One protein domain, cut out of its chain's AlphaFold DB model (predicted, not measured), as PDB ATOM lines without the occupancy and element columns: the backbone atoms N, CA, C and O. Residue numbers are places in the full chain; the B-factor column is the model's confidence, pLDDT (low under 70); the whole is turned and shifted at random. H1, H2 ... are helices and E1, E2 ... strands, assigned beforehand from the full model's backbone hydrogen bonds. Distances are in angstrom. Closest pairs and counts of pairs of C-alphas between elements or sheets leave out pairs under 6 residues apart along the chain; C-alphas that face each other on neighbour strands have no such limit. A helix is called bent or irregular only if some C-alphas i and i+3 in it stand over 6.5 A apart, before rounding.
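Overview. This is residues 5 to 162 of the 170 residues of an uncharacterized protein of Pseudovibrio sp. JE062 (UniProt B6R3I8). A twisted sheet of five strands has the helix H2 packed along one face, over E3 and E4, with the shorter helices H3, H4 and H6 packed on H2 and H5 meeting H4 at a corner. The last part of a long helix, H1, packs on the opposite face, while its residues 5 to 18 stick out from the body as a free arm. The printed part has 158 residues, with six named helices and five named strands in the order H1 E1 E2 E3 H2 E4 H3 H4 H5 H6 E5; the sheet is mixed, in the order E1 E2 E3 E4 E5, and the class is mixed, helices and strands. The whole is compact, with a radius of gyration of the C-alphas of 16.9 A and spans of 52 by 46 by 29 A.

Along the chain. H1 is residues 5 to 36, 46.6 A long, from C-alpha 5 at (-5.359, -56.628, -29.100) to C-alpha 36 at (-6.369, -44.437, 15.834). It is irregular, but only just: C-alphas 31 and 34 are 6.9 A apart. Then come the strands E1, residues 43 to 46, E2, residues 59 to 61, and E3, residues 64 to 69, 16.5 A long. H2 is residues 79 to 94, 22.5 A long, and E4 is residues 100 to 105, 16.2 A long. H3 is residues 109 to 115, H4 residues 121 to 125, H5 residues 129 to 139, 15.1 A long, and H6 residues 146 to 156, 14.9 A long. H6 is irregular, with C-alphas 152 and 155 8.1 A apart. E5, residues 158 to 161, ends with C-alpha 161 at (3.200, -41.861, 10.536).

Arrangement. E1, E2 and E3 form a meander, each strand the antiparallel neighbour of the one before, and its two hairpins are E1 with E2 and E2 with E3. N 44 and O 60 are 2.8 A apart, and N 61 and O 64 are 2.9 A apart, both within hydrogen-bond range. E3, H2 and E4 form a strand-helix-strand unit, two parallel neighbour strands with a helix between them in the chain, and its crossover is right-handed; N 65 and O 100 are 2.9 A apart. E4, the helices H3 to H6 and E5 form a second such unit, and N 103 and O 158 are 2.9 A apart. H1 and H2 lie on opposite faces of the sheet, giving three layers, with helices on both faces. H2 has a height over the sheet of 9.8 A and runs along the strands, at 2 degrees to E4 on the local plane. H1 has a height over the sheet of 9.5 A; its closest C-alpha pair with E3 is that of Ile 29 and Phe 68, 7.1 A. H2 is the hub and touches three helices. Its closest C-alphas are those of Gln 82 and Ala 111 with H3, 6.8 A, at a steep tilt of 66 degrees; of Asn 83 and Ile 124 with H4, 5.4 A; and of Ala 93 and Ala 156 with H6, 5.2 A, at a steep tilt of 41 degrees. H4 and H5 only just touch, with 3 pairs of C-alphas within 8 A, and touch only at the corner. Every O i to N i+4 pair is within hydrogen-bond range in H2, H3, H4 and H5, against 26 of 28 in H1 and 5 of 7 in H6.

Size, cuts and confidence. The C-alphas of Gln 5 and Ala 152, the two farthest apart, are 53.7 A apart. Without residues 5 to 18 the body spans 43 by 35 by 26 A. The printed part has no cut, and the link from E1 to E2, 12 residues, is long. The mean pLDDT of the printed part is 92.4, and residues 49 to 54, inside that link, are under 70.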
ATOM      1  N   GLN A   5      -5.334 -55.758 -30.281       92.12
ATOM      2  CA  GLN A   5      -5.359 -56.628 -29.100       92.12
ATOM      3  C   GLN A   5      -4.350 -56.196 -28.025       92.12
ATOM      4  O   GLN A   5      -4.635 -56.277 -26.833       92.12
ATOM      5  N   THR A   6      -3.176 -55.700 -28.429       94.12
ATOM      6  CA  THR A   6      -2.161 -55.210 -27.482       94.12
ATOM      7  C   THR A   6      -2.621 -53.916 -26.801       94.12
ATOM      8  O   THR A   6      -2.372 -53.728 -25.611       94.12
ATOM      9  N   TRP A   7      -3.323 -53.035 -27.521       94.25
ATOM     10  CA  TRP A   7      -3.920 -51.824 -26.945       94.25
ATOM     11  C   TRP A   7      -5.039 -52.149 -25.946       94.25
ATOM     12  O   TRP A   7      -5.060 -51.604 -24.842       94.25
ATOM     13  N   GLU A   8      -5.928 -53.079 -26.299       94.81
ATOM     14  CA  GLU A   8      -7.019 -53.531 -25.426       94.81
ATOM     15  C   GLU A   8      -6.480 -54.186 -24.146       94.81
ATOM     16  O   GLU A   8      -6.894 -53.827 -23.043       94.81
ATOM     17  N   ALA A   9      -5.479 -55.063 -24.270       94.44
ATOM     18  CA  ALA A   9      -4.813 -55.675 -23.123       94.44
ATOM     19  C   ALA A   9      -4.161 -54.628 -22.202       94.44
ATOM     20  O   ALA A   9      -4.300 -54.703 -20.980       94.44
ATOM     21  N   ALA A  10      -3.497 -53.612 -22.766       94.56
ATOM     22  CA  ALA A  10      -2.925 -52.517 -21.981       94.56
ATOM     23  C   ALA A  10      -4.003 -51.712 -21.230       94.56
ATOM     24  O   ALA A  10      -3.789 -51.314 -20.081       94.56
ATOM     25  N   GLY A  11      -5.171 -51.509 -21.849       93.44
ATOM     26  CA  GLY A  11      -6.339 -50.897 -21.213       93.44
ATOM     27  C   GLY A  11      -6.828 -51.688 -19.997       93.44
ATOM     28  O   GLY A  11      -6.966 -51.115 -18.915       93.44
ATOM     29  N   LEU A  12      -6.989 -53.005 -20.147       93.75
ATOM     30  CA  LEU A  12      -7.421 -53.901 -19.066       93.75
ATOM     31  C   LEU A  12      -6.435 -53.911 -17.892       93.75
ATOM     32  O   LEU A  12      -6.839 -53.812 -16.735       93.75
ATOM     33  N   VAL A  13      -5.129 -53.967 -18.173       94.81
ATOM     34  CA  VAL A  13      -4.095 -53.909 -17.126       94.81
ATOM     35  C   VAL A  13      -4.150 -52.578 -16.375       94.81
ATOM     36  O   VAL A  13      -4.040 -52.554 -15.146       94.81
ATOM     37  N   LYS A  14      -4.347 -51.463 -17.089       92.38
ATOM     38  CA  LYS A  14      -4.479 -50.138 -16.474       92.38
ATOM     39  C   LYS A  14      -5.701 -50.064 -15.556       92.38
ATOM     40  O   LYS A  14      -5.587 -49.534 -14.452       92.38
ATOM     41  N   GLU A  15      -6.839 -50.593 -15.991       90.19
ATOM     42  CA  GLU A  15      -8.065 -50.638 -15.190       90.19
ATOM     43  C   GLU A  15      -7.887 -51.493 -13.930       90.19
ATOM     44  O   GLU A  15      -8.123 -51.008 -12.822       90.19
ATOM     45  N   ALA A  16      -7.376 -52.719 -14.079       90.81
ATOM     46  CA  ALA A  16      -7.099 -53.617 -12.961       90.81
ATOM     47  C   ALA A  16      -6.126 -52.989 -11.949       90.81
ATOM     48  O   ALA A  16      -6.368 -53.020 -10.744       90.81
ATOM     49  N   THR A  17      -5.063 -52.336 -12.430       89.75
ATOM     50  CA  THR A  17      -4.112 -51.606 -11.573       89.75
ATOM     51  C   THR A  17      -4.792 -50.451 -10.831       89.75
ATOM     52  O   THR A  17      -4.508 -50.212  -9.656       89.75
ATOM     53  N   GLY A  18      -5.721 -49.751 -11.489       86.62
ATOM     54  CA  GLY A  18      -6.546 -48.718 -10.864       86.62
ATOM     55  C   GLY A  18      -7.392 -49.262  -9.711       86.62
ATOM     56  O   GLY A  18      -7.380 -48.680  -8.627       86.62
ATOM     57  N   GLN A  19      -8.057 -50.404  -9.907       87.69
ATOM     58  CA  GLN A  19      -8.848 -51.064  -8.859       87.69
ATOM     59  C   GLN A  19      -7.977 -51.564  -7.701       87.69
ATOM     60  O   GLN A  19      -8.332 -51.380  -6.539       87.69
ATOM     61  N   ILE A  20      -6.794 -52.115  -7.994       88.62
ATOM     62  CA  ILE A  20      -5.823 -52.510  -6.963       88.62
ATOM     63  C   ILE A  20      -5.428 -51.302  -6.109       88.62
ATOM     64  O   ILE A  20      -5.403 -51.405  -4.886       88.62
ATOM     65  N   ASN A  21      -5.172 -50.142  -6.719       85.38
ATOM     66  CA  ASN A  21      -4.834 -48.931  -5.969       85.38
ATOM     67  C   ASN A  21      -5.967 -48.496  -5.020       85.38
ATOM     68  O   ASN A  21      -5.699 -48.079  -3.895       85.38
ATOM     69  N   VAL A  22      -7.226 -48.625  -5.450       87.00
ATOM     70  CA  VAL A  22      -8.400 -48.350  -4.605       87.00
ATOM     71  C   VAL A  22      -8.484 -49.331  -3.432       87.00
ATOM     72  O   VAL A  22      -8.663 -48.904  -2.292       87.00
ATOM     73  N   LEU A  23      -8.301 -50.630  -3.688       88.88
ATOM     74  CA  LEU A  23      -8.319 -51.666  -2.651       88.88
ATOM     75  C   LEU A  23      -7.201 -51.476  -1.625       88.88
ATOM     76  O   LEU A  23      -7.451 -51.564  -0.426       88.88
ATOM     77  N   VAL A  24      -5.981 -51.176  -2.078       88.69
ATOM     78  CA  VAL A  24      -4.840 -50.903  -1.194       88.69
ATOM     79  C   VAL A  24      -5.127 -49.706  -0.289       88.69
ATOM     80  O   VAL A  24      -4.815 -49.763   0.898       88.69
ATOM     81  N   HIS A  25      -5.752 -48.649  -0.816       90.31
ATOM     82  CA  HIS A  25      -6.146 -47.486  -0.015       90.31
ATOM     83  C   HIS A  25      -7.185 -47.853   1.050       90.31
ATOM     84  O   HIS A  25      -6.953 -47.623   2.233       90.31
ATOM     85  N   ALA A  26      -8.283 -48.500   0.655       90.69
ATOM     86  CA  ALA A  26      -9.340 -48.913   1.579       90.69
ATOM     87  C   ALA A  26      -8.813 -49.848   2.685       90.69
ATOM     88  O   ALA A  26      -9.067 -49.624   3.870       90.69
ATOM     89  N   LEU A  27      -8.017 -50.858   2.317       91.44
ATOM     90  CA  LEU A  27      -7.385 -51.772   3.272       91.44
ATOM     91  C   LEU A  27      -6.400 -51.046   4.188       91.44
ATOM     92  O   LEU A  27      -6.395 -51.294   5.392       91.44
ATOM     93  N   GLY A  28      -5.595 -50.127   3.652       92.69
ATOM     94  CA  GLY A  28      -4.676 -49.320   4.447       92.69
ATOM     95  C   GLY A  28      -5.402 -48.529   5.536       92.69
ATOM     96  O   GLY A  28      -4.941 -48.497   6.678       92.69
ATOM     97  N   ILE A  29      -6.565 -47.949   5.221       93.94
ATOM     98  CA  ILE A  29      -7.383 -47.242   6.211       93.94
ATOM     99  C   ILE A  29      -7.899 -48.220   7.268       93.94
ATOM    100  O   ILE A  29      -7.697 -47.981   8.460       93.94
ATOM    101  N   LEU A  30      -8.508 -49.338   6.853       94.00
ATOM    102  CA  LEU A  30      -9.050 -50.352   7.767       94.00
ATOM    103  C   LEU A  30      -7.992 -50.886   8.743       94.00
ATOM    104  O   LEU A  30      -8.284 -51.057   9.922       94.00
ATOM    105  N   MET A  31      -6.754 -51.074   8.283       94.12
ATOM    106  CA  MET A  31      -5.626 -51.487   9.127       94.12
ATOM    107  C   MET A  31      -5.200 -50.406  10.135       94.12
ATOM    108  O   MET A  31      -4.704 -50.719  11.218       94.12
ATOM    109  N   CYS A  32      -5.402 -49.124   9.814       95.31
ATOM    110  CA  CYS A  32      -5.108 -48.022  10.728       95.31
ATOM    111  C   CYS A  32      -6.196 -47.835  11.797       95.31
ATOM    112  O   CYS A  32      -5.855 -47.463  12.920       95.31
ATOM    113  N   LEU A  33      -7.474 -48.101  11.487       95.44
ATOM    114  CA  LEU A  33      -8.611 -47.794  12.374       95.44
ATOM    115  C   LEU A  33      -8.450 -48.298  13.823       95.44
ATOM    116  O   LEU A  33      -8.606 -47.473  14.726       95.44
ATOM    117  N   PRO A  34      -8.068 -49.566  14.090       94.88
ATOM    118  CA  PRO A  34      -7.927 -50.069  15.460       94.88
ATOM    119  C   PRO A  34      -6.876 -49.325  16.291       94.88
ATOM    120  O   PRO A  34      -6.903 -49.379  17.515       94.88
ATOM    121  N   ASN A  35      -5.936 -48.648  15.629       95.50
ATOM    122  CA  ASN A  35      -4.831 -47.951  16.272       95.50
ATOM    123  C   ASN A  35      -5.103 -46.457  16.496       95.50
ATOM    124  O   ASN A  35      -4.387 -45.827  17.273       95.50
ATOM    125  N   ILE A  36      -6.081 -45.880  15.788       95.75
ATOM    126  CA  ILE A  36      -6.369 -44.437  15.834       95.75
ATOM    127  C   ILE A  36      -7.693 -44.120  16.528       95.75
ATOM    128  O   ILE A  36      -7.835 -43.028  17.085       95.75
ATOM    129  N   LEU A  37      -8.660 -45.045  16.505       96.75
ATOM    130  CA  LEU A  37      -9.952 -44.861  17.158       96.75
ATOM    131  C   LEU A  37      -9.801 -44.899  18.679       96.75
ATOM    132  O   LEU A  37      -9.145 -45.774  19.242       96.75
ATOM    133  N   GLN A  38     -10.420 -43.929  19.345       95.44
ATOM    134  CA  GLN A  38     -10.541 -43.923  20.797       95.44
ATOM    135  C   GLN A  38     -11.674 -44.864  21.233       95.44
ATOM    136  O   GLN A  38     -12.605 -45.099  20.458       95.44
ATOM    137  N   PRO A  39     -11.645 -45.387  22.473       94.75
ATOM    138  CA  PRO A  39     -12.765 -46.151  23.009       94.75
ATOM    139  C   PRO A  39     -14.077 -45.361  22.900       94.75
ATOM    140  O   PRO A  39     -14.170 -44.245  23.406       94.75
ATOM    141  N   GLY A  40     -15.073 -45.941  22.228       94.62
ATOM    142  CA  GLY A  40     -16.392 -45.330  22.028       94.62
ATOM    143  C   GLY A  40     -16.502 -44.348  20.856       94.62
ATOM    144  O   GLY A  40     -17.609 -43.903  20.573       94.62
ATOM    145  N   GLU A  41     -15.407 -44.042  20.155       97.44
ATOM    146  CA  GLU A  41     -15.437 -43.179  18.972       97.44
ATOM    147  C   GLU A  41     -16.191 -43.847  17.813       97.44
ATOM    148  O   GLU A  41     -15.907 -44.994  17.450       97.44
ATOM    149  N   GLN A  42     -17.129 -43.120  17.201       97.25
ATOM    150  CA  GLN A  42     -18.011 -43.661  16.169       97.25
ATOM    151  C   GLN A  42     -17.608 -43.189  14.776       97.25
ATOM    152  O   GLN A  42     -17.568 -41.993  14.482       97.25
ATOM    153  N   VAL A  43     -17.369 -44.145  13.878       96.31
ATOM    154  CA  VAL A  43     -17.148 -43.860  12.457       96.31
ATOM    155  C   VAL A  43     -18.467 -43.427  11.820       96.31
ATOM    156  O   VAL A  43     -19.422 -44.197  11.763       96.31
ATOM    157  N   GLN A  44     -18.506 -42.193  11.321       94.94
ATOM    158  CA  GLN A  44     -19.655 -41.612  10.621       94.94
ATOM    159  C   GLN A  44     -19.532 -41.800   9.105       94.94
ATOM    160  O   GLN A  44     -20.532 -41.964   8.408       94.94
ATOM    161  N   TYR A  45     -18.300 -41.791   8.590       92.88
ATOM    162  CA  TYR A  45     -17.999 -42.046   7.189       92.88
ATOM    163  C   TYR A  45     -16.602 -42.642   7.008       92.88
ATOM    164  O   TYR A  45     -15.660 -42.276   7.710       92.88
ATOM    165  N   LEU A  46     -16.479 -43.528   6.018       90.88
ATOM    166  CA  LEU A  46     -15.231 -44.159   5.617       90.88
ATOM    167  C   LEU A  46     -15.189 -44.343   4.098       90.88
ATOM    168  O   LEU A  46     -16.089 -44.956   3.520       90.88
ATOM    169  N   SER A  47     -14.133 -43.853   3.456       84.81
ATOM    170  CA  SER A  47     -13.918 -44.018   2.020       84.81
ATOM    171  C   SER A  47     -13.359 -45.414   1.727       84.81
ATOM    172  O   SER A  47     -12.188 -45.698   1.967       84.81
ATOM    173  N   LEU A  48     -14.218 -46.315   1.233       75.69
ATOM    174  CA  LEU A  48     -13.865 -47.708   0.907       75.69
ATOM    175  C   LEU A  48     -13.847 -48.012  -0.600       75.69
ATOM    176  O   LEU A  48     -13.797 -49.174  -0.996       75.69
ATOM    177  N   GLY A  49     -13.851 -46.987  -1.453       65.50
ATOM    178  CA  GLY A  49     -13.614 -47.145  -2.884       65.50
ATOM    179  C   GLY A  49     -14.502 -46.300  -3.785       65.50
ATOM    180  O   GLY A  49     -15.139 -45.361  -3.329       65.50
ATOM    181  N   ALA A  50     -14.448 -46.609  -5.087       49.12
ATOM    182  CA  ALA A  50     -15.140 -45.943  -6.199       49.12
ATOM    183  C   ALA A  50     -15.236 -44.404  -6.107       49.12
ATOM    184  O   ALA A  50     -16.243 -43.817  -6.488       49.12
ATOM    185  N   GLY A  51     -14.169 -43.745  -5.640       51.97
ATOM    186  CA  GLY A  51     -14.119 -42.290  -5.494       51.97
ATOM    187  C   GLY A  51     -15.011 -41.772  -4.362       51.97
ATOM    188  O   GLY A  51     -16.066 -42.319  -4.063       51.97
ATOM    189  N   ASN A  52     -14.591 -40.683  -3.717       52.12
ATOM    190  CA  ASN A  52     -15.414 -40.019  -2.710       52.12
ATOM    191  C   ASN A  52     -16.759 -39.615  -3.333       52.12
ATOM    192  O   ASN A  52     -16.833 -38.662  -4.112       52.12
ATOM    193  N   THR A  53     -17.825 -40.331  -2.985       58.53
ATOM    194  CA  THR A  53     -19.214 -40.079  -3.387       58.53
ATOM    195  C   THR A  53     -19.743 -38.816  -2.700       58.53
ATOM    196  O   THR A  53     -20.575 -38.854  -1.800       58.53
ATOM    197  N   GLY A  54     -19.195 -37.662  -3.088       64.94
ATOM    198  CA  GLY A  54     -19.579 -36.345  -2.572       64.94
ATOM    199  C   GLY A  54     -19.065 -36.013  -1.166       64.94
ATOM    200  O   GLY A  54     -19.395 -34.950  -0.643       64.94
ATOM    201  N   ARG A  55     -18.257 -36.880  -0.545       81.19
ATOM    202  CA  ARG A  55     -17.650 -36.636   0.775       81.19
ATOM    203  C   ARG A  55     -16.264 -36.010   0.659       81.19
ATOM    204  O   ARG A  55     -15.576 -36.171  -0.347       81.19
ATOM    205  N   LYS A  56     -15.886 -35.227   1.672       86.75
ATOM    206  CA  LYS A  56     -14.691 -34.373   1.627       86.75
ATOM    207  C   LYS A  56     -13.403 -35.089   2.030       86.75
ATOM    208  O   LYS A  56     -12.379 -34.770   1.445       86.75
ATOM    209  N   PHE A  57     -13.480 -36.031   2.974       93.69
ATOM    210  CA  PHE A  57     -12.329 -36.676   3.617       93.69
ATOM    211  C   PHE A  57     -12.437 -38.200   3.564       93.69
ATOM    212  O   PHE A  57     -13.537 -38.731   3.420       93.69
ATOM    213  N   ASP A  58     -11.308 -38.895   3.703       94.62
ATOM    214  CA  ASP A  58     -11.244 -40.362   3.712       94.62
ATOM    215  C   ASP A  58     -11.920 -40.984   4.948       94.62
ATOM    216  O   ASP A  58     -12.498 -42.066   4.865       94.62
ATOM    217  N   LEU A  59     -11.843 -40.310   6.097       95.81
ATOM    218  CA  LEU A  59     -12.461 -40.734   7.352       95.81
ATOM    219  C   LEU A  59     -13.122 -39.539   8.028       95.81
ATOM    220  O   LEU A  59     -12.516 -38.477   8.182       95.81
ATOM    221  N   GLU A  60     -14.335 -39.759   8.515       96.50
ATOM    222  CA  GLU A  60     -15.014 -38.857   9.431       96.50
ATOM    223  C   GLU A  60     -15.602 -39.666  10.585       96.50
ATOM    224  O   GLU A  60     -16.306 -40.658  10.390       96.50
ATOM    225  N   THR A  61     -15.307 -39.239  11.804       97.38
ATOM    226  CA  THR A  61     -15.898 -39.762  13.035       97.38
ATOM    227  C   THR A  61     -16.619 -38.637  13.760       97.38
ATOM    228  O   THR A  61     -16.600 -37.485  13.320       97.38
ATOM    229  N   ASP A  62     -17.244 -38.939  14.887       97.38
ATOM    230  CA  ASP A  62     -17.714 -37.920  15.824       97.38
ATOM    231  C   ASP A  62     -16.578 -37.050  16.400       97.38
ATOM    232  O   ASP A  62     -16.826 -35.906  16.770       97.38
ATOM    233  N   HIS A  63     -15.327 -37.530  16.413       97.19
ATOM    234  CA  HIS A  63     -14.187 -36.825  17.015       97.19
ATOM    235  C   HIS A  63     -13.190 -36.224  16.006       97.19
ATOM    236  O   HIS A  63     -12.411 -35.334  16.378       97.19
ATOM    237  N   ARG A  64     -13.119 -36.730  14.766       97.38
ATOM    238  CA  ARG A  64     -12.076 -36.337  13.807       97.38
ATOM    239  C   ARG A  64     -12.501 -36.380  12.344       97.38
ATOM    240  O   ARG A  64     -13.391 -37.130  11.956       97.38
ATOM    241  N   ILE A  65     -11.775 -35.619  11.536       97.81
ATOM    242  CA  ILE A  65     -11.687 -35.771  10.084       97.81
ATOM    243  C   ILE A  65     -10.257 -36.148   9.708       97.81
ATOM    244  O   ILE A  65      -9.302 -35.691  10.348       97.81
ATOM    245  N   ALA A  66     -10.096 -36.995   8.694       97.81
ATOM    246  CA  ALA A  66      -8.771 -37.418   8.278       97.81
ATOM    247  C   ALA A  66      -8.628 -37.747   6.793       97.81
ATOM    248  O   ALA A  66      -9.552 -38.241   6.149       97.81
ATOM    249  N   GLU A  67      -7.412 -37.529   6.300       97.25
ATOM    250  CA  GLU A  67      -6.930 -37.946   4.981       97.25
ATOM    251  C   GLU A  67      -5.816 -38.977   5.140       97.25
ATOM    252  O   GLU A  67      -4.974 -38.865   6.039       97.25
ATOM    253  N   PHE A  68      -5.778 -39.953   4.236       95.50
ATOM    254  CA  PHE A  68      -4.747 -40.977   4.196       95.50
ATOM    255  C   PHE A  68      -3.945 -40.880   2.900       95.50
ATOM    256  O   PHE A  68      -4.456 -40.675   1.794       95.50
ATOM    257  N   LYS A  69      -2.630 -41.042   3.024       93.06
ATOM    258  CA  LYS A  69      -1.726 -41.154   1.882       93.06
ATOM    259  C   LYS A  69      -0.677 -42.228   2.148       93.06
ATOM    260  O   LYS A  69       0.351 -41.999   2.787       93.06
ATOM    261  N   PHE A  70      -0.916 -43.405   1.579       91.69
ATOM    262  CA  PHE A  70       0.013 -44.535   1.605       91.69
ATOM    263  C   PHE A  70       1.074 -44.379   0.504       91.69
ATOM    264  O   PHE A  70       1.017 -45.000  -0.557       91.69
ATOM    265  N   ILE A  71       2.021 -43.458   0.713       86.81
ATOM    266  CA  ILE A  71       3.019 -43.083  -0.295       86.81
ATOM    267  C   ILE A  71       4.286 -43.930  -0.141       86.81
ATOM    268  O   ILE A  71       4.990 -43.843   0.858       86.81
ATOM    269  N   ASN A  72       4.655 -44.671  -1.187       85.31
ATOM    270  CA  ASN A  72       5.982 -45.288  -1.283       85.31
ATOM    271  C   ASN A  72       6.994 -44.306  -1.893       85.31
ATOM    272  O   ASN A  72       7.224 -44.332  -3.108       85.31
ATOM    273  N   TRP A  73       7.553 -43.415  -1.074       85.75
ATOM    274  CA  TRP A  73       8.509 -42.382  -1.495       85.75
ATOM    275  C   TRP A  73       9.735 -42.980  -2.196       85.75
ATOM    276  O   TRP A  73      10.490 -43.736  -1.592       85.75
ATOM    277  N   LYS A  74       9.973 -42.608  -3.462       81.94
ATOM    278  CA  LYS A  74      11.125 -43.113  -4.240       81.94
ATOM    279  C   LYS A  74      12.378 -42.234  -4.140       81.94
ATOM    280  O   LYS A  74      13.453 -42.645  -4.560       81.94
ATOM    281  N   GLY A  75      12.252 -41.043  -3.549       70.81
ATOM    282  CA  GLY A  75      13.280 -40.004  -3.603       70.81
ATOM    283  C   GLY A  75      13.292 -39.275  -4.955       70.81
ATOM    284  O   GLY A  75      12.799 -39.782  -5.954       70.81
ATOM    285  N   GLY A  76      13.815 -38.047  -4.985       72.44
ATOM    286  CA  GLY A  76      13.834 -37.215  -6.196       72.44
ATOM    287  C   GLY A  76      12.593 -36.329  -6.378       72.44
ATOM    288  O   GLY A  76      12.003 -35.853  -5.403       72.44
ATOM    289  N   ALA A  77      12.241 -36.042  -7.636       70.06
ATOM    290  CA  ALA A  77      11.199 -35.083  -8.013       70.06
ATOM    291  C   ALA A  77       9.774 -35.657  -7.857       70.06
ATOM    292  O   ALA A  77       9.069 -35.921  -8.826       70.06
ATOM    293  N   GLU A  78       9.312 -35.784  -6.616       84.19
ATOM    294  CA  GLU A  78       8.019 -36.388  -6.251       84.19
ATOM    295  C   GLU A  78       6.847 -35.383  -6.322       84.19
ATOM    296  O   GLU A  78       5.989 -35.320  -5.439       84.19
ATOM    297  N   SER A  79       6.824 -34.552  -7.369       87.75
ATOM    298  CA  SER A  79       5.975 -33.352  -7.444       87.75
ATOM    299  C   SER A  79       4.478 -33.632  -7.296       87.75
ATOM    300  O   SER A  79       3.796 -32.911  -6.574       87.75
ATOM    301  N   ILE A  80       3.974 -34.695  -7.928       89.62
ATOM    302  CA  ILE A  80       2.559 -35.090  -7.870       89.62
ATOM    303  C   ILE A  80       2.161 -35.461  -6.436       89.62
ATOM    304  O   ILE A  80       1.151 -34.980  -5.927       89.62
ATOM    305  N   ARG A  81       2.986 -36.270  -5.761       91.88
ATOM    306  CA  ARG A  81       2.744 -36.735  -4.386       91.88
ATOM    307  C   ARG A  81       2.813 -35.582  -3.391       91.88
ATOM    308  O   ARG A  81       1.929 -35.445  -2.557       91.88
ATOM    309  N   GLN A  82       3.811 -34.713  -3.534       94.38
ATOM    310  CA  GLN A  82       3.949 -33.498  -2.729       94.38
ATOM    311  C   GLN A  82       2.749 -32.558  -2.887       94.38
ATOM    312  O   GLN A  82       2.203 -32.084  -1.895       94.38
ATOM    313  N   ASN A  83       2.302 -32.318  -4.121       95.19
ATOM    314  CA  ASN A  83       1.139 -31.469  -4.367       95.19
ATOM    315  C   ASN A  83      -0.132 -32.070  -3.743       95.19
ATOM    316  O   ASN A  83      -0.939 -31.327  -3.191       95.19
ATOM    317  N   GLY A  84      -0.282 -33.400  -3.790       94.62
ATOM    318  CA  GLY A  84      -1.352 -34.118  -3.093       94.62
ATOM    319  C   GLY A  84      -1.312 -33.904  -1.578       94.62
ATOM    320  O   GLY A  84      -2.303 -33.469  -1.006       94.62
ATOM    321  N   VAL A  85      -0.148 -34.105  -0.950       96.19
ATOM    322  CA  VAL A  85       0.052 -33.860   0.493       96.19
ATOM    323  C   VAL A  85      -0.312 -32.423   0.875       96.19
ATOM    324  O   VAL A  85      -1.017 -32.217   1.856       96.19
ATOM    325  N   PHE A  86       0.128 -31.430   0.096       97.31
ATOM    326  CA  PHE A  86      -0.215 -30.033   0.370       97.31
ATOM    327  C   PHE A  86      -1.715 -29.766   0.247       97.31
ATOM    328  O   PHE A  86      -2.285 -29.109   1.112       97.31
ATOM    329  N   LYS A  87      -2.351 -30.273  -0.817       96.69
ATOM    330  CA  LYS A  87      -3.796 -30.132  -1.018       96.69
ATOM    331  C   LYS A  87      -4.556 -30.664   0.196       96.69
ATOM    332  O   LYS A  87      -5.415 -29.963   0.717       96.69
ATOM    333  N   ASP A  88      -4.240 -31.874   0.633       96.88
ATOM    334  CA  ASP A  88      -4.993 -32.531   1.700       96.88
ATOM    335  C   ASP A  88      -4.729 -31.861   3.057       96.88
ATOM    336  O   ASP A  88      -5.671 -31.604   3.802       96.88
ATOM    337  N   PHE A  89      -3.487 -31.439   3.327       98.38
ATOM    338  CA  PHE A  89      -3.169 -30.595   4.484       98.38
ATOM    339  C   PHE A  89      -3.964 -29.279   4.472       98.38
ATOM    340  O   PHE A  89      -4.555 -28.907   5.482       98.38
ATOM    341  N   TYR A  90      -4.000 -28.575   3.335       97.94
ATOM    342  CA  TYR A  90      -4.728 -27.312   3.196       97.94
ATOM    343  C   TYR A  90      -6.226 -27.490   3.461       97.94
ATOM    344  O   TYR A  90      -6.795 -26.709   4.222       97.94
ATOM    345  N   LEU A  91      -6.842 -28.516   2.861       96.56
ATOM    346  CA  LEU A  91      -8.270 -28.800   3.014       96.56
ATOM    347  C   LEU A  91      -8.617 -29.151   4.464       96.56
ATOM    348  O   LEU A  91      -9.584 -28.616   4.996       96.56
ATOM    349  N   LEU A  92      -7.803 -29.981   5.121       98.12
ATOM    350  CA  LEU A  92      -7.975 -30.303   6.537       98.12
ATOM    351  C   LEU A  92      -7.864 -29.052   7.415       98.12
ATOM    352  O   LEU A  92      -8.766 -28.784   8.207       98.12
ATOM    353  N   ALA A  93      -6.798 -28.262   7.247       98.12
ATOM    354  CA  ALA A  93      -6.523 -27.069   8.054       98.12
ATOM    355  C   ALA A  93      -7.652 -26.025   8.001       98.12
ATOM    356  O   ALA A  93      -7.802 -25.232   8.926       98.12
ATOM    357  N   HIS A  94      -8.443 -26.034   6.927       96.81
ATOM    358  CA  HIS A  94      -9.445 -25.012   6.638       96.81
ATOM    359  C   HIS A  94     -10.887 -25.509   6.621       96.81
ATOM    360  O   HIS A  94     -11.794 -24.732   6.304       96.81
ATOM    361  N   GLU A  95     -11.122 -26.774   6.959       96.31
ATOM    362  CA  GLU A  95     -12.479 -27.274   7.118       96.31
ATOM    363  C   GLU A  95     -13.139 -26.632   8.342       96.31
ATOM    364  O   GLU A  95     -12.576 -26.621   9.442       96.31
ATOM    365  N   ALA A  96     -14.357 -26.124   8.150       95.44
ATOM    366  CA  ALA A  96     -15.172 -25.543   9.209       95.44
ATOM    367  C   ALA A  96     -15.762 -26.656  10.090       95.44
ATOM    368  O   ALA A  96     -16.853 -27.164   9.835       95.44
ATOM    369  N   THR A  97     -15.007 -27.071  11.106       96.06
ATOM    370  CA  THR A  97     -15.407 -28.102  12.065       96.06
ATOM    371  C   THR A  97     -14.639 -27.967  13.380       96.06
ATOM    372  O   THR A  97     -13.496 -27.508  13.394       96.06
ATOM    373  N   GLU A  98     -15.247 -28.426  14.473       96.25
ATOM    374  CA  GLU A  98     -14.591 -28.585  15.781       96.25
ATOM    375  C   GLU A  98     -13.843 -29.926  15.898       96.25
ATOM    376  O   GLU A  98     -13.127 -30.180  16.865       96.25
ATOM    377  N   LYS A  99     -14.001 -30.810  14.905       97.75
ATOM    378  CA  LYS A  99     -13.328 -32.110  14.865       97.75
ATOM    379  C   LYS A  99     -11.817 -31.931  14.735       97.75
ATOM    380  O   LYS A  99     -11.322 -31.054  14.023       97.75
ATOM    381  N   ARG A 100     -11.067 -32.830  15.370       98.00
ATOM    382  CA  ARG A 100      -9.610 -32.904  15.197       98.00
ATOM    383  C   ARG A 100      -9.266 -33.279  13.755       98.00
ATOM    384  O   ARG A 100     -10.001 -34.026  13.112       98.00
ATOM    385  N   ARG A 101      -8.136 -32.784  13.258       98.50
ATOM    386  CA  ARG A 101      -7.720 -32.921  11.856       98.50
ATOM    387  C   ARG A 101      -6.453 -33.750  11.775       98.50
ATOM    388  O   ARG A 101      -5.453 -33.380  12.385       98.50
ATOM    389  N   PHE A 102      -6.486 -34.829  11.002       98.50
ATOM    390  CA  PHE A 102      -5.346 -35.732  10.877       98.50
ATOM    391  C   PHE A 102      -4.962 -35.972   9.425       98.50
ATOM    392  O   PHE A 102      -5.805 -36.283   8.585       98.50
ATOM    393  N   LEU A 103      -3.664 -35.897   9.150       98.31
ATOM    394  CA  LEU A 103      -3.078 -36.342   7.896       98.31
ATOM    395  C   LEU A 103      -2.194 -37.560   8.166       98.31
ATOM    396  O   LEU A 103      -1.083 -37.449   8.688       98.31
ATOM    397  N   TYR A 104      -2.696 -38.732   7.796       97.62
ATOM    398  CA  TYR A 104      -2.028 -40.009   8.004       97.62
ATOM    399  C   TYR A 104      -1.163 -40.364   6.793       97.62
ATOM    400  O   TYR A 104      -1.665 -40.550   5.683       97.62
ATOM    401  N   LEU A 105       0.149 -40.486   7.000       95.50
ATOM    402  CA  LEU A 105       1.125 -40.738   5.937       95.50
ATOM    403  C   LEU A 105       1.917 -42.017   6.207       95.50
ATOM    404  O   LEU A 105       2.390 -42.226   7.321       95.50
ATOM    405  N   THR A 106       2.169 -42.828   5.179       92.25
ATOM    406  CA  THR A 106       3.216 -43.862   5.272       92.25
ATOM    407  C   THR A 106       4.573 -43.216   5.035       92.25
ATOM    408  O   THR A 106       4.913 -42.853   3.909       92.25
ATOM    409  N   GLY A 107       5.340 -43.036   6.108       88.75
ATOM    410  CA  GLY A 107       6.628 -42.361   6.077       88.75
ATOM    411  C   GLY A 107       6.468 -40.844   5.983       88.75
ATOM    412  O   GLY A 107       6.096 -40.289   4.949       88.75
ATOM    413  N   THR A 108       6.817 -40.143   7.058       92.88
ATOM    414  CA  THR A 108       6.634 -38.680   7.146       92.88
ATOM    415  C   THR A 108       7.848 -37.867   6.695       92.88
ATOM    416  O   THR A 108       7.697 -36.722   6.276       92.88
ATOM    417  N   LYS A 109       9.058 -38.445   6.696       92.31
ATOM    418  CA  LYS A 109      10.324 -37.726   6.433       92.31
ATOM    419  C   LYS A 109      10.300 -36.862   5.164       92.31
ATOM    420  O   LYS A 109      10.703 -35.701   5.197       92.31
ATOM    421  N   TYR A 110       9.854 -37.424   4.040       92.00
ATOM    422  CA  TYR A 110       9.810 -36.705   2.763       92.00
ATOM    423  C   TYR A 110       8.704 -35.649   2.725       92.00
ATOM    424  O   TYR A 110       8.929 -34.566   2.183       92.00
ATOM    425  N   ALA A 111       7.546 -35.939   3.323       93.44
ATOM    426  CA  ALA A 111       6.437 -34.998   3.422       93.44
ATOM    427  C   ALA A 111       6.803 -33.788   4.284       93.44
ATOM    428  O   ALA A 111       6.635 -32.664   3.831       93.44
ATOM    429  N   ILE A 112       7.382 -34.007   5.469       95.56
ATOM    430  CA  ILE A 112       7.816 -32.927   6.363       95.56
ATOM    431  C   ILE A 112       8.904 -32.088   5.696       95.56
ATOM    432  O   ILE A 112       8.764 -30.874   5.629       95.56
ATOM    433  N   LYS A 113       9.927 -32.715   5.093       95.00
ATOM    434  CA  LYS A 113      10.959 -31.985   4.334       95.00
ATOM    435  C   LYS A 113      10.361 -31.114   3.222       95.00
ATOM    436  O   LYS A 113      10.877 -30.035   2.941       95.00
ATOM    437  N   PHE A 114       9.317 -31.601   2.552       94.88
ATOM    438  CA  PHE A 114       8.593 -30.834   1.544       94.88
ATOM    439  C   PHE A 114       7.803 -29.678   2.170       94.88
ATOM    440  O   PHE A 114       7.945 -28.552   1.699       94.88
ATOM    441  N   LEU A 115       7.016 -29.944   3.215       96.94
ATOM    442  CA  LEU A 115       6.153 -28.963   3.873       96.94
ATOM    443  C   LEU A 115       6.950 -27.833   4.521       96.94
ATOM    444  O   LEU A 115       6.512 -26.697   4.463       96.94
ATOM    445  N   THR A 116       8.144 -28.109   5.047       97.69
ATOM    446  CA  THR A 116       9.070 -27.090   5.573       97.69
ATOM    447  C   THR A 116       9.993 -26.504   4.496       97.69
ATOM    448  O   THR A 116      10.941 -25.783   4.803       97.69
ATOM    449  N   GLY A 117       9.796 -26.873   3.230       95.75
ATOM    450  CA  GLY A 117      10.649 -26.488   2.113       95.75
ATOM    451  C   GLY A 117      10.258 -25.155   1.470       95.75
ATOM    452  O   GLY A 117       9.249 -24.536   1.786       95.75
ATOM    453  N   ARG A 118      11.047 -24.726   0.481       96.81
ATOM    454  CA  ARG A 118      10.855 -23.451  -0.243       96.81
ATOM    455  C   ARG A 118      10.150 -23.600  -1.592       96.81
ATOM    456  O   ARG A 118      10.315 -22.771  -2.483       96.81
ATOM    457  N   ARG A 119       9.409 -24.690  -1.798       95.44
ATOM    458  CA  ARG A 119       8.721 -24.914  -3.075       95.44
ATOM    459  C   ARG A 119       7.612 -23.874  -3.247       95.44
ATOM    460  O   ARG A 119       6.839 -23.645  -2.321       95.44
ATOM    461  N   SER A 120       7.557 -23.251  -4.423       96.75
ATOM    462  CA  SER A 120       6.582 -22.200  -4.735       96.75
ATOM    463  C   SER A 120       5.146 -22.723  -4.667       96.75
ATOM    464  O   SER A 120       4.828 -23.742  -5.290       96.75
ATOM    465  N   LEU A 121       4.273 -21.991  -3.969       97.19
ATOM    466  CA  LEU A 121       2.838 -22.282  -3.917       97.19
ATOM    467  C   LEU A 121       2.181 -22.164  -5.293       97.19
ATOM    468  O   LEU A 121       1.389 -23.031  -5.653       97.19
ATOM    469  N   ALA A 122       2.584 -21.184  -6.107       95.38
ATOM    470  CA  ALA A 122       2.112 -21.058  -7.487       95.38
ATOM    471  C   ALA A 122       2.417 -22.327  -8.309       95.38
ATOM    472  O   ALA A 122       1.563 -22.834  -9.033       95.38
ATOM    473  N   SER A 123       3.607 -22.918  -8.137       94.75
ATOM    474  CA  SER A 123       3.955 -24.190  -8.789       94.75
ATOM    475  C   SER A 123       3.098 -25.358  -8.286       94.75
ATOM    476  O   SER A 123       2.637 -26.175  -9.089       94.75
ATOM    477  N   ILE A 124       2.857 -25.441  -6.974       95.44
ATOM    478  CA  ILE A 124       2.069 -26.515  -6.351       95.44
ATOM    479  C   ILE A 124       0.601 -26.455  -6.799       95.44
ATOM    480  O   ILE A 124       0.024 -27.482  -7.165       95.44
ATOM    481  N   LEU A 125       0.022 -25.254  -6.816       95.62
ATOM    482  CA  LEU A 125      -1.389 -25.000  -7.109       95.62
ATOM    483  C   LEU A 125      -1.708 -24.960  -8.613       95.62
ATOM    484  O   LEU A 125      -2.857 -25.165  -8.991       95.62
ATOM    485  N   SER A 126      -0.698 -24.791  -9.476       92.38
ATOM    486  CA  SER A 126      -0.848 -24.598 -10.932       92.38
ATOM    487  C   SER A 126      -1.767 -25.594 -11.655       92.38
ATOM    488  O   SER A 126      -2.407 -25.235 -12.645       92.38
ATOM    489  N   ARG A 127      -1.839 -26.844 -11.175       89.19
ATOM    490  CA  ARG A 127      -2.641 -27.928 -11.774       89.19
ATOM    491  C   ARG A 127      -4.048 -28.069 -11.182       89.19
ATOM    492  O   ARG A 127      -4.800 -28.923 -11.637       89.19
ATOM    493  N   ASN A 128      -4.412 -27.259 -10.187       92.12
ATOM    494  CA  ASN A 128      -5.734 -27.261  -9.561       92.12
ATOM    495  C   ASN A 128      -6.269 -25.827  -9.445       92.12
ATOM    496  O   ASN A 128      -6.157 -25.189  -8.401       92.12
ATOM    497  N   LYS A 129      -6.880 -25.337 -10.530       94.12
ATOM    498  CA  LYS A 129      -7.359 -23.949 -10.649       94.12
ATOM    499  C   LYS A 129      -8.400 -23.551  -9.609       94.12
ATOM    500  O   LYS A 129      -8.408 -22.407  -9.173       94.12
ATOM    501  N   LYS A 130      -9.239 -24.494  -9.173       93.81
ATOM    502  CA  LYS A 130     -10.214 -24.244  -8.107       93.81
ATOM    503  C   LYS A 130      -9.514 -23.981  -6.771       93.81
ATOM    504  O   LYS A 130      -9.802 -22.981  -6.128       93.81
ATOM    505  N   LEU A 131      -8.581 -24.858  -6.391       93.50
ATOM    506  CA  LEU A 131      -7.805 -24.707  -5.158       93.50
ATOM    507  C   LEU A 131      -6.914 -23.460  -5.200       93.50
ATOM    508  O   LEU A 131      -6.789 -22.762  -4.204       93.50
ATOM    509  N   GLU A 132      -6.322 -23.164  -6.361       96.12
ATOM    510  CA  GLU A 132      -5.550 -21.942  -6.593       96.12
ATOM    511  C   GLU A 132      -6.397 -20.688  -6.350       96.12
ATOM    512  O   GLU A 132      -5.990 -19.823  -5.580       96.12
ATOM    513  N   ALA A 133      -7.587 -20.611  -6.952       96.06
ATOM    514  CA  ALA A 133      -8.494 -19.480  -6.778       96.06
ATOM    515  C   ALA A 133      -8.955 -19.322  -5.322       96.06
ATOM    516  O   ALA A 133      -8.965 -18.209  -4.804       96.06
ATOM    517  N   GLU A 134      -9.292 -20.423  -4.647       95.44
ATOM    518  CA  GLU A 134      -9.684 -20.408  -3.234       95.44
ATOM    519  C   GLU A 134      -8.541 -19.916  -2.334       95.44
ATOM    520  O   GLU A 134      -8.737 -19.034  -1.496       95.44
ATOM    521  N   PHE A 135      -7.330 -20.433  -2.554       96.88
ATOM    522  CA  PHE A 135      -6.144 -20.020  -1.815       96.88
ATOM    523  C   PHE A 135      -5.858 -18.527  -2.016       96.88
ATOM    524  O   PHE A 135      -5.626 -17.806  -1.046       96.88
ATOM    525  N   GLN A 136      -5.907 -18.047  -3.262       95.81
ATOM    526  CA  GLN A 136      -5.679 -16.639  -3.588       95.81
ATOM    527  C   GLN A 136      -6.763 -15.727  -3.007       95.81
ATOM    528  O   GLN A 136      -6.437 -14.671  -2.475       95.81
ATOM    529  N   ALA A 137      -8.031 -16.142  -3.029       96.88
ATOM    530  CA  ALA A 137      -9.117 -15.379  -2.418       96.88
ATOM    531  C   ALA A 137      -8.942 -15.229  -0.897       96.88
ATOM    532  O   ALA A 137      -9.279 -14.187  -0.340       96.88
ATOM    533  N   ARG A 138      -8.404 -16.255  -0.221       96.94
ATOM    534  CA  ARG A 138      -8.205 -16.245   1.236       96.94
ATOM    535  C   ARG A 138      -6.909 -15.563   1.675       96.94
ATOM    536  O   ARG A 138      -6.897 -14.887   2.701       96.94
ATOM    537  N   PHE A 139      -5.815 -15.766   0.944       97.19
ATOM    538  CA  PHE A 139      -4.473 -15.376   1.390       97.19
ATOM    539  C   PHE A 139      -3.756 -14.389   0.471       97.19
ATOM    540  O   PHE A 139      -2.770 -13.785   0.897       97.19
ATOM    541  N   GLY A 140      -4.214 -14.217  -0.770       94.81
ATOM    542  CA  GLY A 140      -3.524 -13.423  -1.784       94.81
ATOM    543  C   GLY A 140      -2.040 -13.789  -1.888       94.81
ATOM    544  O   GLY A 140      -1.665 -14.961  -1.959       94.81
ATOM    545  N   SER A 141      -1.182 -12.770  -1.825       93.44
ATOM    546  CA  SER A 141       0.279 -12.898  -1.881       93.44
ATOM    547  C   SER A 141       0.961 -13.114  -0.522       93.44
ATOM    548  O   SER A 141       2.188 -13.074  -0.455       93.44
ATOM    549  N   ARG A 142       0.210 -13.352   0.566       97.38
ATOM    550  CA  ARG A 142       0.767 -13.488   1.929       97.38
ATOM    551  C   ARG A 142       1.812 -14.599   2.053       97.38
ATOM    552  O   ARG A 142       2.740 -14.469   2.846       97.38
ATOM    553  N   TYR A 143       1.647 -15.683   1.298       97.88
ATOM    554  CA  TYR A 143       2.560 -16.822   1.293       97.88
ATOM    555  C   TYR A 143       3.070 -17.069  -0.125       97.88
ATOM    556  O   TYR A 143       2.287 -17.214  -1.063       97.88
ATOM    557  N   THR A 144       4.386 -17.170  -0.273       97.19
ATOM    558  CA  THR A 144       5.062 -17.471  -1.542       97.19
ATOM    559  C   THR A 144       5.465 -18.941  -1.614       97.19
ATOM    560  O   THR A 144       5.382 -19.574  -2.675       97.19
ATOM    561  N   THR A 145       5.888 -19.509  -0.483       98.38
ATOM    562  CA  THR A 145       6.377 -20.889  -0.399       98.38
ATOM    563  C   THR A 145       5.506 -21.773   0.488       98.38
ATOM    564  O   THR A 145       4.795 -21.304   1.376       98.38
ATOM    565  N   VAL A 146       5.574 -23.086   0.253       97.75
ATOM    566  CA  VAL A 146       4.885 -24.078   1.092       97.75
ATOM    567  C   VAL A 146       5.326 -24.000   2.558       97.75
ATOM    568  O   VAL A 146       4.475 -24.093   3.434       97.75
ATOM    569  N   GLY A 147       6.614 -23.749   2.818       98.44
ATOM    570  CA  GLY A 147       7.181 -23.603   4.160       98.44
ATOM    571  C   GLY A 147       6.614 -22.431   4.945       98.44
ATOM    572  O   GLY A 147       6.306 -22.591   6.123       98.44
ATOM    573  N   GLU A 148       6.422 -21.280   4.299       98.50
ATOM    574  CA  GLU A 148       5.808 -20.110   4.939       98.50
ATOM    575  C   GLU A 148       4.367 -20.399   5.362       98.50
ATOM    576  O   GLU A 148       3.996 -20.158   6.510       98.50
ATOM    577  N   TYR A 149       3.565 -20.964   4.455       98.62
ATOM    578  CA  TYR A 149       2.189 -21.332   4.769       98.62
ATOM    579  C   TYR A 149       2.133 -22.413   5.858       98.62
ATOM    580  O   TYR A 149       1.344 -22.298   6.794       98.62
ATOM    581  N   TYR A 150       2.970 -23.451   5.756       98.50
ATOM    582  CA  TYR A 150       2.989 -24.549   6.718       98.50
ATOM    583  C   TYR A 150       3.395 -24.063   8.108       98.50
ATOM    584  O   TYR A 150       2.722 -24.391   9.074       98.50
ATOM    585  N   SER A 151       4.424 -23.218   8.220       98.25
ATOM    586  CA  SER A 151       4.855 -22.661   9.507       98.25
ATOM    587  C   SER A 151       3.764 -21.855  10.215       98.25
ATOM    588  O   SER A 151       3.794 -21.766  11.435       98.25
ATOM    589  N   ALA A 152       2.827 -21.261   9.472       98.12
ATOM    590  CA  ALA A 152       1.723 -20.488  10.036       98.12
ATOM    591  C   ALA A 152       0.505 -21.343  10.441       98.12
ATOM    592  O   ALA A 152      -0.366 -20.840  11.144       98.12
ATOM    593  N   HIS A 153       0.418 -22.602   9.990       98.06
ATOM    594  CA  HIS A 153      -0.765 -23.458  10.182       98.06
ATOM    595  C   HIS A 153      -0.429 -24.891  10.631       98.06
ATOM    596  O   HIS A 153      -1.300 -25.756  10.604       98.06
ATOM    597  N   ASN A 154       0.817 -25.187  11.004       96.81
ATOM    598  CA  ASN A 154       1.266 -26.547  11.342       96.81
ATOM    599  C   ASN A 154       0.523 -27.150  12.546       96.81
ATOM    600  O   ASN A 154       0.361 -28.363  12.593       96.81
ATOM    601  N   GLU A 155       0.030 -26.323  13.465       97.50
ATOM    602  CA  GLU A 155      -0.780 -26.750  14.611       97.50
ATOM    603  C   GLU A 155      -2.225 -27.112  14.229       97.50
ATOM    604  O   GLU A 155      -2.924 -27.763  15.002       97.50
ATOM    605  N   ALA A 156      -2.690 -26.736  13.030       97.56
ATOM    606  CA  ALA A 156      -4.062 -26.997  12.603       97.56
ATOM    607  C   ALA A 156      -4.311 -28.464  12.220       97.56
ATOM    608  O   ALA A 156      -5.462 -28.895  12.207       97.56
ATOM    609  N   VAL A 157      -3.272 -29.229  11.865       98.50
ATOM    610  CA  VAL A 157      -3.402 -30.617  11.392       98.50
ATOM    611  C   VAL A 157      -2.293 -31.476  11.980       98.50
ATOM    612  O   VAL A 157      -1.111 -31.213  11.764       98.50
ATOM    613  N   GLU A 158      -2.671 -32.561  12.649       98.25
ATOM    614  CA  GLU A 158      -1.717 -33.532  13.168       98.25
ATOM    615  C   GLU A 158      -1.256 -34.475  12.046       98.25
ATOM    616  O   GLU A 158      -2.063 -35.155  11.405       98.25
ATOM    617  N   ILE A 159       0.053 -34.516  11.790       98.06
ATOM    618  CA  ILE A 159       0.653 -35.414  10.796       98.06
ATOM    619  C   ILE A 159       1.172 -36.660  11.510       98.06
ATOM    620  O   ILE A 159       2.092 -36.573  12.322       98.06
ATOM    621  N   VAL A 160       0.623 -37.827  11.168       97.19
ATOM    622  CA  VAL A 160       0.914 -39.091  11.860       97.19
ATOM    623  C   VAL A 160       1.494 -40.122  10.894       97.19
ATOM    624  O   VAL A 160       0.966 -40.337   9.802       97.19
ATOM    625  N   ASP A 161       2.574 -40.788  11.311       95.75
ATOM    626  CA  ASP A 161       3.200 -41.861  10.536       95.75
ATOM    627  C   ASP A 161       2.500 -43.210  10.766       95.75
ATOM    628  O   ASP A 161       2.507 -43.752  11.877       95.75
ATOM    629  N   THR A 162       1.927 -43.774   9.703       95.12
ATOM    630  CA  THR A 162       1.211 -45.058   9.728       95.12
ATOM    631  C   THR A 162       2.114 -46.267   9.502       95.12
ATOM    632  O   THR A 162       1.650 -47.402   9.605       95.12
TER     633      THR A 162